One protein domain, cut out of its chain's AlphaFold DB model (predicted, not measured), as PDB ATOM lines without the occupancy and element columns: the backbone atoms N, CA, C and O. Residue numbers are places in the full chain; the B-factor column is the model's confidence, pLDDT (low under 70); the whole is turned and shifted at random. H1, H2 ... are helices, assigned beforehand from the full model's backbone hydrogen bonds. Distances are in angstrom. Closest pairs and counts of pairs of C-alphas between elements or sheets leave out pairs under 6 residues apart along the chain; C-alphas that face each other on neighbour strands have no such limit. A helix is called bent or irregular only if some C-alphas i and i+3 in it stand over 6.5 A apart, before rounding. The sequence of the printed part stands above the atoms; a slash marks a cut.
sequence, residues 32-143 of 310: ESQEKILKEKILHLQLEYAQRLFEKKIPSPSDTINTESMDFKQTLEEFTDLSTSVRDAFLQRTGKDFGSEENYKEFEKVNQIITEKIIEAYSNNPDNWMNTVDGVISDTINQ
ATOM      1  N   GLU A  32     140.791 108.918 122.248       62.66
ATOM      2  CA  GLU A  32     141.543 109.388 123.422       62.66
ATOM      3  C   GLU A  32     140.977 110.703 123.985       62.66
ATOM      4  O   GLU A  32     140.842 110.861 125.204       62.66
ATOM      5  N   SER A  33     140.571 111.632 123.111       77.19
ATOM      6  CA  SER A  33     139.925 112.883 123.520       77.19
ATOM      7  C   SER A  33     138.563 112.639 124.179       77.19
ATOM      8  O   SER A  33     138.269 113.235 125.218       77.19
ATOM      9  N   GLN A  34     137.748 111.729 123.636       80.19
ATOM     10  CA  GLN A  34     136.438 111.394 124.201       80.19
ATOM     11  C   GLN A  34     136.553 110.701 125.566       80.19
ATOM     12  O   GLN A  34     135.796 111.028 126.483       80.19
ATOM     13  N   GLU A  35     137.500 109.778 125.737       81.50
ATOM     14  CA  GLU A  35     137.726 109.107 127.019       81.50
ATOM     15  C   GLU A  35     138.157 110.074 128.115       81.50
ATOM     16  O   GLU A  35     137.680 109.972 129.248       81.50
ATOM     17  N   LYS A  36     139.031 111.030 127.786       83.56
ATOM     18  CA  LYS A  36     139.445 112.069 128.727       83.56
ATOM     19  C   LYS A  36     138.251 112.915 129.178       83.56
ATOM     20  O   LYS A  36     138.023 113.044 130.377       83.56
ATOM     21  N   ILE A  37     137.436 113.384 128.231       86.75
ATOM     22  CA  ILE A  37     136.219 114.158 128.524       86.75
ATOM     23  C   ILE A  37     135.248 113.351 129.402       86.75
ATOM     24  O   ILE A  37     134.625 113.897 130.310       86.75
ATOM     25  N   LEU A  38     135.096 112.048 129.148       88.12
ATOM     26  CA  LEU A  38     134.244 111.184 129.967       88.12
ATOM     27  C   LEU A  38     134.780 111.019 131.388       88.12
ATOM     28  O   LEU A  38     133.990 111.085 132.326       88.12
ATOM     29  N   LYS A  39     136.093 110.829 131.558       86.69
ATOM     30  CA  LYS A  39     136.721 110.731 132.884       86.69
ATOM     31  C   LYS A  39     136.502 112.004 133.700       86.69
ATOM     32  O   LYS A  39     136.090 111.905 134.850       86.69
ATOM     33  N   GLU A  40     136.698 113.173 133.093       86.50
ATOM     34  CA  GLU A  40     136.462 114.476 133.735       86.50
ATOM     35  C   GLU A  40     134.995 114.635 134.157       86.50
ATOM     36  O   GLU A  40     134.700 114.968 135.305       86.50
ATOM     37  N   LYS A  41     134.050 114.311 133.263       90.81
ATOM     38  CA  LYS A  41     132.614 114.354 133.579       90.81
ATOM     39  C   LYS A  41     132.234 113.395 134.702       90.81
ATOM     40  O   LYS A  41     131.487 113.779 135.592       90.81
ATOM     41  N   ILE A  42     132.730 112.159 134.667       92.06
ATOM     42  CA  ILE A  42     132.463 111.164 135.709       92.06
ATOM     43  C   ILE A  42     133.023 111.627 137.055       92.06
ATOM     44  O   ILE A  42     132.304 111.559 138.049       92.06
ATOM     45  N   LEU A  43     134.252 112.146 137.093       91.75
ATOM     46  CA  LEU A  43     134.829 112.684 138.323       91.75
ATOM     47  C   LEU A  43     133.997 113.857 138.855       91.75
ATOM     48  O   LEU A  43     133.712 113.908 140.046       91.75
ATOM     49  N   HIS A  44     133.535 114.760 137.992       93.06
ATOM     50  CA  HIS A  44     132.659 115.852 138.416       93.06
ATOM     51  C   HIS A  44     131.365 115.337 139.070       93.06
ATOM     52  O   HIS A  44     130.996 115.792 140.150       93.06
ATOM     53  N   LEU A  45     130.718 114.332 138.470       94.31
ATOM     54  CA  LEU A  45     129.521 113.699 139.036       94.31
ATOM     55  C   LEU A  45     129.792 113.026 140.388       94.31
ATOM     56  O   LEU A  45     128.968 113.114 141.296       94.31
ATOM     57  N   GLN A  46     130.947 112.371 140.532       94.75
ATOM     58  CA  GLN A  46     131.390 111.770 141.791       94.75
ATOM     59  C   GLN A  46     131.540 112.821 142.894       94.75
ATOM     60  O   GLN A  46     131.023 112.646 143.998       94.75
ATOM     61  N   LEU A  47     132.224 113.927 142.587       95.50
ATOM     62  CA  LEU A  47     132.454 115.027 143.524       95.50
ATOM     63  C   LEU A  47     131.140 115.709 143.923       95.50
ATOM     64  O   LEU A  47     130.937 116.004 145.100       95.50
ATOM     65  N   GLU A  48     130.222 115.903 142.972       96.00
ATOM     66  CA  GLU A  48     128.888 116.437 143.246       96.00
ATOM     67  C   GLU A  48     128.083 115.518 144.163       96.00
ATOM     68  O   GLU A  48     127.491 115.979 145.143       96.00
ATOM     69  N   TYR A  49     128.081 114.217 143.881       95.31
ATOM     70  CA  TYR A  49     127.410 113.236 144.719       95.31
ATOM     71  C   TYR A  49     127.987 113.225 146.143       95.31
ATOM     72  O   TYR A  49     127.228 113.326 147.110       95.31
ATOM     73  N   ALA A  50     129.316 113.190 146.277       95.38
ATOM     74  CA  ALA A  50     130.000 113.239 147.565       95.38
ATOM     75  C   ALA A  50     129.658 114.518 148.348       95.38
ATOM     76  O   ALA A  50     129.317 114.443 149.528       95.38
ATOM     77  N   GLN A  51     129.660 115.688 147.697       96.50
ATOM     78  CA  GLN A  51     129.258 116.941 148.337       96.50
ATOM     79  C   GLN A  51     127.805 116.892 148.815       96.50
ATOM     80  O   GLN A  51     127.529 117.208 149.971       96.50
ATOM     81  N   ARG A  52     126.864 116.487 147.952       96.06
ATOM     82  CA  ARG A  52     125.441 116.415 148.318       96.06
ATOM     83  C   ARG A  52     125.213 115.463 149.490       96.06
ATOM     84  O   ARG A  52     124.367 115.751 150.338       96.06
ATOM     85  N   LEU A  53     125.951 114.357 149.543       95.00
ATOM     86  CA  LEU A  53     125.862 113.383 150.623       95.00
ATOM     87  C   LEU A  53     126.410 113.947 151.940       95.00
ATOM     88  O   LEU A  53     125.715 113.899 152.955       95.00
ATOM     89  N   PHE A  54     127.601 114.549 151.909       96.00
ATOM     90  CA  PHE A  54     128.217 115.204 153.068       96.00
ATOM     91  C   PHE A  54     127.339 116.336 153.628       96.00
ATOM     92  O   PHE A  54     127.120 116.441 154.834       96.00
ATOM     93  N   GLU A  55     126.755 117.146 152.742       95.50
ATOM     94  CA  GLU A  55     125.843 118.241 153.093       95.50
ATOM     95  C   GLU A  55     124.429 117.766 153.459       95.50
ATOM     96  O   GLU A  55     123.555 118.591 153.736       95.50
ATOM     97  N   LYS A  56     124.183 116.447 153.463       94.38
ATOM     98  CA  LYS A  56     122.893 115.819 153.797       94.38
ATOM     99  C   LYS A  56     121.739 116.293 152.904       94.38
ATOM    100  O   LYS A  56     120.580 116.298 153.315       94.38
ATOM    101  N   LYS A  57     122.054 116.688 151.667       95.31
ATOM    102  CA  LYS A  57     121.081 117.071 150.628       95.31
ATOM    103  C   LYS A  57     120.431 115.855 149.966       95.31
ATOM    104  O   LYS A  57     119.377 115.993 149.353       95.31
ATOM    105  N   ILE A  58     121.048 114.684 150.100       94.50
ATOM    106  CA  ILE A  58     120.538 113.384 149.651       94.50
ATOM    107  C   ILE A  58     120.651 112.363 150.792       94.50
ATOM    108  O   ILE A  58     121.507 112.525 151.666       94.50
ATOM    109  N   PRO A  59     119.786 111.333 150.826       91.06
ATOM    110  CA  PRO A  59     119.863 110.290 151.845       91.06
ATOM    111  C   PRO A  59     121.075 109.376 151.624       91.06
ATOM    112  O   PRO A  59     121.675 109.369 150.549       91.06
ATOM    113  N   SER A  60     121.395 108.563 152.637       88.94
ATOM    114  CA  SER A  60     122.409 107.514 152.501       88.94
ATOM    115  C   SER A  60     122.048 106.545 151.361       88.94
ATOM    116  O   SER A  60     120.877 106.158 151.242       88.94
ATOM    117  N   PRO A  61     123.028 106.123 150.538       87.31
ATOM    118  CA  PRO A  61     122.791 105.169 149.458       87.31
ATOM    119  C   PRO A  61     122.324 103.789 149.921       87.31
ATOM    120  O   PRO A  61     121.650 103.087 149.166       87.31
ATOM    121  N   SER A  62     122.688 103.392 151.141       83.69
ATOM    122  CA  SER A  62     122.363 102.091 151.725       83.69
ATOM    123  C   SER A  62     122.241 102.209 153.241       83.69
ATOM    124  O   SER A  62     122.994 102.947 153.875       83.69
ATOM    125  N   ASP A  63     121.352 101.412 153.832       82.00
ATOM    126  CA  ASP A  63     121.166 101.331 155.286       82.00
ATOM    127  C   ASP A  63     122.424 100.814 156.012       82.00
ATOM    128  O   ASP A  63     122.579 101.003 157.216       82.00
ATOM    129  N   THR A  64     123.348 100.174 155.286       81.12
ATOM    130  CA  THR A  64     124.624  99.676 155.826       81.12
ATOM    131  C   THR A  64     125.718 100.740 155.891       81.12
ATOM    132  O   THR A  64     126.763 100.494 156.489       81.12
ATOM    133  N   ILE A  65     125.515 101.903 155.267       83.56
ATOM    134  CA  ILE A  65     126.500 102.981 155.215       83.56
ATOM    135  C   ILE A  65     126.040 104.109 156.138       83.56
ATOM    136  O   ILE A  65     125.057 104.801 155.862       83.56
ATOM    137  N   ASN A  66     126.779 104.315 157.230       86.19
ATOM    138  CA  ASN A  66     126.525 105.414 158.154       86.19
ATOM    139  C   ASN A  66     127.193 106.704 157.662       86.19
ATOM    140  O   ASN A  66     128.351 106.977 157.979       86.19
ATOM    141  N   THR A  67     126.443 107.507 156.914       88.88
ATOM    142  CA  THR A  67     126.909 108.809 156.421       88.88
ATOM    143  C   THR A  67     126.826 109.915 157.474       88.88
ATOM    144  O   THR A  67     127.431 110.966 157.297       88.88
ATOM    145  N   GLU A  68     126.129 109.707 158.600       87.62
ATOM    146  CA  GLU A  68     125.946 110.755 159.613       87.62
ATOM    147  C   GLU A  68     127.236 111.109 160.355       87.62
ATOM    148  O   GLU A  68     127.382 112.243 160.818       87.62
ATOM    149  N   SER A  69     128.148 110.143 160.474       89.38
ATOM    150  CA  SER A  69     129.444 110.298 161.137       89.38
ATOM    151  C   SER A  69     130.601 110.566 160.178       89.38
ATOM    152  O   SER A  69     131.726 110.712 160.649       89.38
ATOM    153  N   MET A  70     130.358 110.571 158.864       94.38
ATOM    154  CA  MET A  70     131.417 110.774 157.877       94.38
ATOM    155  C   MET A  70     131.796 112.250 157.791       94.38
ATOM    156  O   MET A  70     130.938 113.115 157.610       94.38
ATOM    157  N   ASP A  71     133.090 112.540 157.885       95.88
ATOM    158  CA  ASP A  71     133.607 113.842 157.481       95.88
ATOM    159  C   ASP A  71     133.719 113.946 155.944       95.88
ATOM    160  O   ASP A  71     133.475 112.991 155.193       95.88
ATOM    161  N   PHE A  72     134.061 115.135 155.448       95.75
ATOM    162  CA  PHE A  72     134.143 115.362 154.006       95.75
ATOM    163  C   PHE A  72     135.255 114.532 153.350       95.75
ATOM    164  O   PHE A  72     135.068 114.023 152.248       95.75
ATOM    165  N   LYS A  73     136.380 114.320 154.047       96.06
ATOM    166  CA  LYS A  73     137.486 113.486 153.562       96.06
ATOM    167  C   LYS A  73     137.025 112.043 153.369       96.06
ATOM    168  O   LYS A  73     137.212 111.483 152.294       96.06
ATOM    169  N   GLN A  74     136.380 111.471 154.382       94.81
ATOM    170  CA  GLN A  74     135.826 110.119 154.344       94.81
ATOM    171  C   GLN A  74     134.787 109.977 153.231       94.81
ATOM    172  O   GLN A  74     134.762 108.964 152.537       94.81
ATOM    173  N   THR A  75     133.974 111.011 153.010       95.00
ATOM    174  CA  THR A  75     132.987 111.026 151.925       95.00
ATOM    175  C   THR A  75     133.664 111.032 150.547       95.00
ATOM    176  O   THR A  75     133.270 110.271 149.664       95.00
ATOM    177  N   LEU A  76     134.718 111.831 150.352       94.62
ATOM    178  CA  LEU A  76     135.496 111.820 149.108       94.62
ATOM    179  C   LEU A  76     136.157 110.459 148.866       94.62
ATOM    180  O   LEU A  76     136.092 109.935 147.756       94.62
ATOM    181  N   GLU A  77     136.768 109.876 149.895       91.44
ATOM    182  CA  GLU A  77     137.420 108.568 149.799       91.44
ATOM    183  C   GLU A  77     136.424 107.448 149.472       91.44
ATOM    184  O   GLU A  77     136.771 106.534 148.726       91.44
ATOM    185  N   GLU A  78     135.206 107.509 150.017       90.12
ATOM    186  CA  GLU A  78     134.185 106.469 149.855       90.12
ATOM    187  C   GLU A  78     133.434 106.534 148.527       90.12
ATOM    188  O   GLU A  78     133.131 105.497 147.939       90.12
ATOM    189  N   PHE A  79     133.136 107.735 148.035       92.25
ATOM    190  CA  PHE A  79     132.201 107.910 146.923       92.25
ATOM    191  C   PHE A  79     132.836 108.462 145.650       92.25
ATOM    192  O   PHE A  79     132.118 108.772 144.702       92.25
ATOM    193  N   THR A  80     134.160 108.591 145.597       92.75
ATOM    194  CA  THR A  80     134.848 109.109 144.412       92.75
ATOM    195  C   THR A  80     136.061 108.264 144.045       92.75
ATOM    196  O   THR A  80     136.683 107.618 144.885       92.75
ATOM    197  N   ASP A  81     136.446 108.328 142.776       90.75
ATOM    198  CA  ASP A  81     137.696 107.788 142.255       90.75
ATOM    199  C   ASP A  81     138.830 108.831 142.334       90.75
ATOM    200  O   ASP A  81     139.819 108.717 141.611       90.75
ATOM    201  N   LEU A  82     138.733 109.852 143.202       92.38
ATOM    202  CA  LEU A  82     139.738 110.917 143.313       92.38
ATOM    203  C   LEU A  82     141.149 110.353 143.522       92.38
ATOM    204  O   LEU A  82     142.076 110.725 142.805       92.38
ATOM    205  N   SER A  83     141.307 109.409 144.454       92.25
ATOM    206  CA  SER A  83     142.611 108.787 144.711       92.25
ATOM    207  C   SER A  83     143.123 107.997 143.502       92.25
ATOM    208  O   SER A  83     144.319 108.014 143.217       92.25
ATOM    209  N   THR A  84     142.228 107.375 142.728       89.62
ATOM    210  CA  THR A  84     142.578 106.714 141.462       89.62
ATOM    211  C   THR A  84     143.051 107.728 140.422       89.62
ATOM    212  O   THR A  84     144.064 107.490 139.773       89.62
ATOM    213  N   SER A  85     142.384 108.876 140.289       90.62
ATOM    214  CA  SER A  85     142.810 109.953 139.383       90.62
ATOM    215  C   SER A  85     144.189 110.501 139.758       90.62
ATOM    216  O   SER A  85     145.040 110.687 138.888       90.62
ATOM    217  N   VAL A  86     144.451 110.692 141.057       93.94
ATOM    218  CA  VAL A  86     145.779 111.083 141.559       93.94
ATOM    219  C   VAL A  86     146.816 110.008 141.257       93.94
ATOM    220  O   VAL A  86     147.915 110.322 140.805       93.94
ATOM    221  N   ARG A  87     146.469 108.739 141.486       92.44
ATOM    222  CA  ARG A  87     147.340 107.594 141.226       92.44
ATOM    223  C   ARG A  87     147.735 107.528 139.757       92.44
ATOM    224  O   ARG A  87     148.918 107.433 139.458       92.44
ATOM    225  N   ASP A  88     146.767 107.617 138.854       90.06
ATOM    226  CA  ASP A  88     147.003 107.554 137.414       90.06
ATOM    227  C   ASP A  88     147.908 108.718 136.959       90.06
ATOM    228  O   ASP A  88     148.870 108.497 136.222       90.06
ATOM    229  N   ALA A  89     147.679 109.939 137.462       91.62
ATOM    230  CA  ALA A  89     148.539 111.093 137.183       91.62
ATOM    231  C   ALA A  89     149.961 110.929 137.757       91.62
ATOM    232  O   ALA A  89     150.946 111.264 137.097       91.62
ATOM    233  N   PHE A  90     150.084 110.379 138.969       93.81
ATOM    234  CA  PHE A  90     151.368 110.089 139.610       93.81
ATOM    235  C   PHE A  90     152.178 109.073 138.799       93.81
ATOM    236  O   PHE A  90     153.359 109.300 138.531       93.81
ATOM    237  N   LEU A  91     151.538 107.979 138.376       91.31
ATOM    238  CA  LEU A  91     152.141 106.943 137.540       91.31
ATOM    239  C   LEU A  91     152.635 107.535 136.214       91.31
ATOM    240  O   LEU A  91     153.803 107.379 135.865       91.31
ATOM    241  N   GLN A  92     151.772 108.277 135.513       90.00
ATOM    242  CA  GLN A  92     152.111 108.921 134.239       90.00
ATOM    243  C   GLN A  92     153.286 109.895 134.361       90.00
ATOM    244  O   GLN A  92     154.125 109.964 133.468       90.00
ATOM    245  N   ARG A  93     153.356 110.644 135.466       92.62
ATOM    246  CA  ARG A  93     154.430 111.608 135.705       92.62
ATOM    247  C   ARG A  93     155.754 110.934 136.051       92.62
ATOM    248  O   ARG A  93     156.797 111.323 135.532       92.62
ATOM    249  N   THR A  94     155.719 109.979 136.974       91.31
ATOM    250  CA  THR A  94     156.926 109.472 137.641       91.31
ATOM    251  C   THR A  94     157.456 108.173 137.054       91.31
ATOM    252  O   THR A  94     158.569 107.783 137.394       91.31
ATOM    253  N   GLY A  95     156.688 107.466 136.219       88.00
ATOM    254  CA  GLY A  95     157.104 106.171 135.673       88.00
ATOM    255  C   GLY A  95     157.212 105.043 136.709       88.00
ATOM    256  O   GLY A  95     157.605 103.932 136.361       88.00
ATOM    257  N   LYS A  96     156.933 105.325 137.988       85.81
ATOM    258  CA  LYS A  96     157.147 104.414 139.117       85.81
ATOM    259  C   LYS A  96     155.942 103.502 139.280       85.81
ATOM    260  O   LYS A  96     154.833 104.003 139.376       85.81
ATOM    261  N   ASP A  97     156.149 102.195 139.386       84.00
ATOM    262  CA  ASP A  97     155.098 101.289 139.854       84.00
ATOM    263  C   ASP A  97     154.951 101.336 141.390       84.00
ATOM    264  O   ASP A  97     155.757 101.946 142.099       84.00
ATOM    265  N   PHE A  98     153.930 100.660 141.921       82.88
ATOM    266  CA  PHE A  98     153.737 100.476 143.367       82.88
ATOM    267  C   PHE A  98     154.328  99.160 143.888       82.88
ATOM    268  O   PHE A  98     153.929  98.684 144.948       82.88
ATOM    269  N   GLY A  99     155.261  98.552 143.150       77.12
ATOM    270  CA  GLY A  99     155.913  97.306 143.550       77.12
ATOM    271  C   GLY A  99     156.868  97.478 144.733       77.12
ATOM    272  O   GLY A  99     157.187  96.500 145.409       77.12
ATOM    273  N   SER A 100     157.308  98.712 145.014       85.25
ATOM    274  CA  SER A 100     158.125  99.052 146.182       85.25
ATOM    275  C   SER A 100     157.329  99.824 147.242       85.25
ATOM    276  O   SER A 100     156.514 100.699 146.940       85.25
ATOM    277  N   GLU A 101     157.617  99.540 148.515       90.75
ATOM    278  CA  GLU A 101     157.029 100.249 149.660       90.75
ATOM    279  C   GLU A 101     157.361 101.753 149.641       90.75
ATOM    280  O   GLU A 101     156.559 102.582 150.067       90.75
ATOM    281  N   GLU A 102     158.537 102.122 149.126       91.06
ATOM    282  CA  GLU A 102     158.966 103.517 149.001       91.06
ATOM    283  C   GLU A 102     158.088 104.296 148.016       91.06
ATOM    284  O   GLU A 102     157.591 105.370 148.366       91.06
ATOM    285  N   ASN A 103     157.831 103.733 146.830       89.38
ATOM    286  CA  ASN A 103     156.978 104.360 145.820       89.38
ATOM    287  C   ASN A 103     155.539 104.505 146.329       89.38
ATOM    288  O   ASN A 103     154.905 105.539 146.118       89.38
ATOM    289  N   TYR A 104     155.034 103.491 147.039       92.00
ATOM    290  CA  TYR A 104     153.702 103.546 147.639       92.00
ATOM    291  C   TYR A 104     153.589 104.660 148.689       92.00
ATOM    292  O   TYR A 104     152.675 105.478 148.612       92.00
ATOM    293  N   LYS A 105     154.561 104.776 149.604       94.31
ATOM    294  CA  LYS A 105     154.593 105.854 150.613       94.31
ATOM    295  C   LYS A 105     154.721 107.246 150.002       94.31
ATOM    296  O   LYS A 105     154.210 108.214 150.564       94.31
ATOM    297  N   GLU A 106     155.452 107.384 148.898       93.62
ATOM    298  CA  GLU A 106     155.528 108.650 148.166       93.62
ATOM    299  C   GLU A 106     154.160 109.027 147.589       93.62
ATOM    300  O   GLU A 106     153.698 110.150 147.803       93.62
ATOM    301  N   PHE A 107     153.475 108.078 146.945       94.75
ATOM    302  CA  PHE A 107     152.114 108.283 146.456       94.75
ATOM    303  C   PHE A 107     151.132 108.626 147.576       94.75
ATOM    304  O   PHE A 107     150.377 109.582 147.425       94.75
ATOM    305  N   GLU A 108     151.161 107.925 148.713       95.38
ATOM    306  CA  GLU A 108     150.280 108.228 149.850       95.38
ATOM    307  C   GLU A 108     150.447 109.676 150.330       95.38
ATOM    308  O   GLU A 108     149.454 110.373 150.547       95.38
ATOM    309  N   LYS A 109     151.691 110.167 150.422       96.25
ATOM    310  CA  LYS A 109     151.976 111.566 150.782       96.25
ATOM    311  C   LYS A 109     151.421 112.545 149.750       96.25
ATOM    312  O   LYS A 109     150.810 113.542 150.124       96.25
ATOM    313  N   VAL A 110     151.622 112.273 148.460       96.75
ATOM    314  CA  VAL A 110     151.108 113.120 147.370       96.75
ATOM    315  C   VAL A 110     149.577 113.144 147.378       96.75
ATOM    316  O   VAL A 110     148.975 114.217 147.315       96.75
ATOM    317  N   ASN A 111     148.948 111.979 147.524       96.62
ATOM    318  CA  ASN A 111     147.502 111.826 147.618       96.62
ATOM    319  C   ASN A 111     146.931 112.567 148.832       96.62
ATOM    320  O   ASN A 111     145.915 113.252 148.707       96.62
ATOM    321  N   GLN A 112     147.607 112.502 149.982       97.00
ATOM    322  CA  GLN A 112     147.226 113.255 151.173       97.00
ATOM    323  C   GLN A 112     147.282 114.770 150.931       97.00
ATOM    324  O   GLN A 112     146.294 115.449 151.198       97.00
ATOM    325  N   ILE A 113     148.383 115.293 150.376       97.69
ATOM    326  CA  ILE A 113     148.537 116.732 150.090       97.69
ATOM    327  C   ILE A 113     147.432 117.230 149.149       97.69
ATOM    328  O   ILE A 113     146.844 118.287 149.379       97.69
ATOM    329  N   ILE A 114     147.142 116.480 148.084       97.94
ATOM    330  CA  ILE A 114     146.078 116.825 147.133       97.94
ATOM    331  C   ILE A 114     144.715 116.823 147.827       97.94
ATOM    332  O   ILE A 114     143.948 117.772 147.672       97.94
ATOM    333  N   THR A 115     144.431 115.792 148.625       97.12
ATOM    334  CA  THR A 115     143.163 115.668 149.354       97.12
ATOM    335  C   THR A 115     142.965 116.833 150.327       97.12
ATOM    336  O   THR A 115     141.893 117.430 150.357       97.12
ATOM    337  N   GLU A 116     144.001 117.218 151.075       97.81
ATOM    338  CA  GLU A 116     143.958 118.355 152.003       97.81
ATOM    339  C   GLU A 116     143.690 119.682 151.280       97.81
ATOM    340  O   GLU A 116     142.815 120.439 151.700       97.81
ATOM    341  N   LYS A 117     144.355 119.934 150.145       98.00
ATOM    342  CA  LYS A 117     144.103 121.126 149.313       98.00
ATOM    343  C   LYS A 117     142.680 121.164 148.755       98.00
ATOM    344  O   LYS A 117     142.084 122.234 148.667       98.00
ATOM    345  N   ILE A 118     142.125 120.014 148.375       97.62
ATOM    346  CA  ILE A 118     140.741 119.911 147.894       97.62
ATOM    347  C   ILE A 118     139.747 120.212 149.023       97.62
ATOM    348  O   ILE A 118     138.790 120.958 148.815       97.62
ATOM    349  N   ILE A 119     139.990 119.691 150.229       97.56
ATOM    350  CA  ILE A 119     139.171 119.987 151.416       97.56
ATOM    351  C   ILE A 119     139.242 121.478 151.772       97.56
ATOM    352  O   ILE A 119     138.221 122.084 152.107       97.56
ATOM    353  N   GLU A 120     140.424 122.088 151.678       97.62
ATOM    354  CA  GLU A 120     140.599 123.530 151.864       97.62
ATOM    355  C   GLU A 120     139.833 124.331 150.798       97.62
ATOM    356  O   GLU A 120     139.112 125.273 151.134       97.62
ATOM    357  N   ALA A 121     139.920 123.933 149.524       97.31
ATOM    358  CA  ALA A 121     139.179 124.565 148.435       97.31
ATOM    359  C   ALA A 121     137.660 124.498 148.663       97.31
ATOM    360  O   ALA A 121     136.979 125.514 148.506       97.31
ATOM    361  N   TYR A 122     137.143 123.342 149.095       97.19
ATOM    362  CA  TYR A 122     135.743 123.187 149.498       97.19
ATOM    363  C   TYR A 122     135.382 124.116 150.659       97.19
ATOM    364  O   TYR A 122     134.411 124.858 150.569       97.19
ATOM    365  N   SER A 123     136.193 124.138 151.719       96.50
ATOM    366  CA  SER A 123     135.935 124.958 152.911       96.50
ATOM    367  C   SER A 123     135.896 126.459 152.598       96.50
ATOM    368  O   SER A 123     135.120 127.199 153.201       96.50
ATOM    369  N   ASN A 124     136.714 126.909 151.642       96.75
ATOM    370  CA  ASN A 124     136.796 128.307 151.227       96.75
ATOM    371  C   ASN A 124     135.701 128.710 150.225       96.75
ATOM    372  O   ASN A 124     135.263 129.862 150.237       96.75
ATOM    373  N   ASN A 125     135.280 127.803 149.334       95.75
ATOM    374  CA  ASN A 125     134.259 128.079 148.319       95.75
ATOM    375  C   ASN A 125     133.440 126.818 147.943       95.75
ATOM    376  O   ASN A 125     133.667 126.232 146.875       95.75
ATOM    377  N   PRO A 126     132.454 126.424 148.777       93.62
ATOM    378  CA  PRO A 126     131.671 125.198 148.588       93.62
ATOM    379  C   PRO A 126     130.904 125.110 147.263       93.62
ATOM    380  O   PRO A 126     130.591 124.011 146.811       93.62
ATOM    381  N   ASP A 127     130.611 126.242 146.622       93.31
ATOM    382  CA  ASP A 127     129.813 126.276 145.391       93.31
ATOM    383  C   ASP A 127     130.654 126.075 144.118       93.31
ATOM    384  O   ASP A 127     130.101 125.806 143.055       93.31
ATOM    385  N   ASN A 128     131.985 126.226 144.191       93.69
ATOM    386  CA  ASN A 128     132.840 126.260 142.995       93.69
ATOM    387  C   ASN A 128     134.154 125.466 143.111       93.69
ATOM    388  O   ASN A 128     134.940 125.432 142.163       93.69
ATOM    389  N   TRP A 129     134.425 124.835 144.254       96.06
ATOM    390  CA  TRP A 129     135.679 124.116 144.513       96.06
ATOM    391  C   TRP A 129     135.979 122.997 143.505       96.06
ATOM    392  O   TRP A 129     137.146 122.784 143.183       96.06
ATOM    393  N   MET A 130     134.962 122.320 142.955       95.44
ATOM    394  CA  MET A 130     135.161 121.219 141.999       95.44
ATOM    395  C   MET A 130     135.945 121.662 140.761       95.44
ATOM    396  O   MET A 130     136.765 120.905 140.252       95.44
ATOM    397  N   ASN A 131     135.774 122.917 140.331       92.50
ATOM    398  CA  ASN A 131     136.491 123.486 139.185       92.50
ATOM    399  C   ASN A 131     137.997 123.677 139.440       92.50
ATOM    400  O   ASN A 131     138.744 123.984 138.516       92.50
ATOM    401  N   THR A 132     138.451 123.514 140.685       94.19
ATOM    402  CA  THR A 132     139.869 123.607 141.057       94.19
ATOM    403  C   THR A 132     140.562 122.252 141.159       94.19
ATOM    404  O   THR A 132     141.788 122.220 141.201       94.19
ATOM    405  N   VAL A 133     139.815 121.138 141.170       94.88
ATOM    406  CA  VAL A 133     140.356 119.796 141.452       94.88
ATOM    407  C   VAL A 133     141.447 119.405 140.457       94.88
ATOM    408  O   VAL A 133     142.549 119.054 140.878       94.88
ATOM    409  N   ASP A 134     141.194 119.552 139.157       92.75
ATOM    410  CA  ASP A 134     142.180 119.217 138.121       92.75
ATOM    411  C   ASP A 134     143.450 120.068 138.241       92.75
ATOM    412  O   ASP A 134     144.562 119.560 138.073       92.75
ATOM    413  N   GLY A 135     143.291 121.350 138.587       94.44
ATOM    414  CA  GLY A 135     144.399 122.268 138.843       94.44
ATOM    415  C   GLY A 135     145.222 121.832 140.052       94.44
ATOM    416  O   GLY A 135     146.436 121.706 139.951       94.44
ATOM    417  N   VAL A 136     144.571 121.496 141.170       96.81
ATOM    418  CA  VAL A 136     145.240 121.017 142.389       96.81
ATOM    419  C   VAL A 136     146.028 119.728 142.137       96.81
ATOM    420  O   VAL A 136     147.169 119.615 142.605       96.81
ATOM    421  N   ILE A 137     145.443 118.771 141.405       95.62
ATOM    422  CA  ILE A 137     146.122 117.528 141.019       95.62
ATOM    423  C   ILE A 137     147.330 117.867 140.145       95.62
ATOM    424  O   ILE A 137     148.456 117.523 140.500       95.62
ATOM    425  N   SER A 138     147.118 118.597 139.050       94.69
ATOM    426  CA  SER A 138     148.163 118.931 138.077       94.69
ATOM    427  C   SER A 138     149.319 119.703 138.714       94.69
ATOM    428  O   SER A 138     150.475 119.309 138.576       94.69
ATOM    429  N   ASP A 139     149.027 120.757 139.475       96.69
ATOM    430  CA  ASP A 139     150.030 121.613 140.116       96.69
ATOM    431  C   ASP A 139     150.862 120.860 141.153       96.69
ATOM    432  O   ASP A 139     152.038 121.171 141.350       96.69
ATOM    433  N   THR A 140     150.266 119.878 141.836       96.50
ATOM    434  CA  THR A 140     150.982 119.063 142.824       96.50
ATOM    435  C   THR A 140     151.816 117.980 142.138       96.50
ATOM    436  O   THR A 140     152.982 117.803 142.480       96.50
ATOM    437  N   ILE A 141     151.264 117.299 141.129       95.62
ATOM    438  CA  ILE A 141     151.958 116.242 140.379       95.62
ATOM    439  C   ILE A 141     153.131 116.809 139.567       95.62
ATOM    440  O   ILE A 141     154.200 116.206 139.533       95.62
ATOM    441  N   ASN A 142     152.994 118.000 138.978       95.06
ATOM    442  CA  ASN A 142     154.049 118.633 138.178       95.06
ATOM    443  C   ASN A 142     155.299 119.028 138.987       95.06
ATOM    444  O   ASN A 142     156.347 119.292 138.399       95.06
ATOM    445  N   GLN A 143     155.220 119.044 140.322       94.75
ATOM    446  CA  GLN A 143     156.379 119.256 141.199       94.75
ATOM    447  C   GLN A 143     157.238 117.994 141.359       94.75
ATOM    448  O   GLN A 143     158.365 118.076 141.846       94.75
TER     449      GLN A 143
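This is residues 32 to 143 of the 310 residues of an uncharacterized protein of Candidatus Staskawiczbacteria bacterium RIFCSPHIGHO2_01_FULL_41_41 (UniProt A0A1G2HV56). What shape do the parts make? The long helix H4 and H5, which folds back on it as a helical hairpin, form a three-helix core with H3, the three centres making a triangle. A second long helix, H1, runs steeply past one end of this core, with the short H2 between it and H4, and residues 32 to 38 of H1 stick out. What is the make-up? The printed part has 112 residues with five named helices, in order H1, H2, H3, H4, H5, and no named strand: the class is all helix. How large is it? It is compact, with a radius of gyration of the C-alphas of 14.8 A and spans of 41 by 32 by 27 A.

Where is the longest helix? H4, residues 101 to 124, is 34.6 A long and begins with C-alpha 101 at (157.029, 100.249, 149.660). What follows and precedes it? H5 is residues 129 to 141, 18.5 A, ending with C-alpha 141 at (151.958, 116.242, 140.379); it is irregular, with C-alphas 131 and 134 7.2 A apart. H3 is residues 82 to 94, 18.2 A, and H2 is residues 72 to 79, 10.5 A. Where is H1? It is residues 32 to 54, 33.0 A, from C-alpha 32 at (141.543, 109.388, 123.422).

How does H4 stand to H5 and H3? H4 and H5 touch, closest at the C-alphas of Tyr 122 and Trp 129, 5.1 A, at a shallow tilt of 31 degrees, opposite ways. H3 touches H4 at a steep tilt of 52 degrees, closest at the C-alphas of Val 86 and Asn 111, 6.3 A. H3 touches H5 at a shallow tilt of 28 degrees, the same way, closest at the C-alphas of Phe 90 and Ile 141, 6.2 A. Where do H2 and H1 stand? H2 only just touches H4, with 3 pairs of C-alphas within 8 A, closest Lys 73 and Ile 119 at 7.1 A. H1 touches H2 with residues 46 to 54 alone, closest at the C-alphas of Ala 50 and Thr 75, 5.7 A; it is apart from H4. What do the backbones show? In H1, H2, H3 and H4 every O i to N i+4 pair is within hydrogen-bond range; in H5, 6 of 9 are.

How far does it reach? The two C-alphas farthest apart, those of Asp 63 and Gln 143, are 41.9 A apart. Which links are long? The link from H1 to H2, residues 55 to 71, is long, and the printed part has no cut. Where is confidence low? Residue 32 alone has a pLDDT under 70; the mean of the printed part is 92.0.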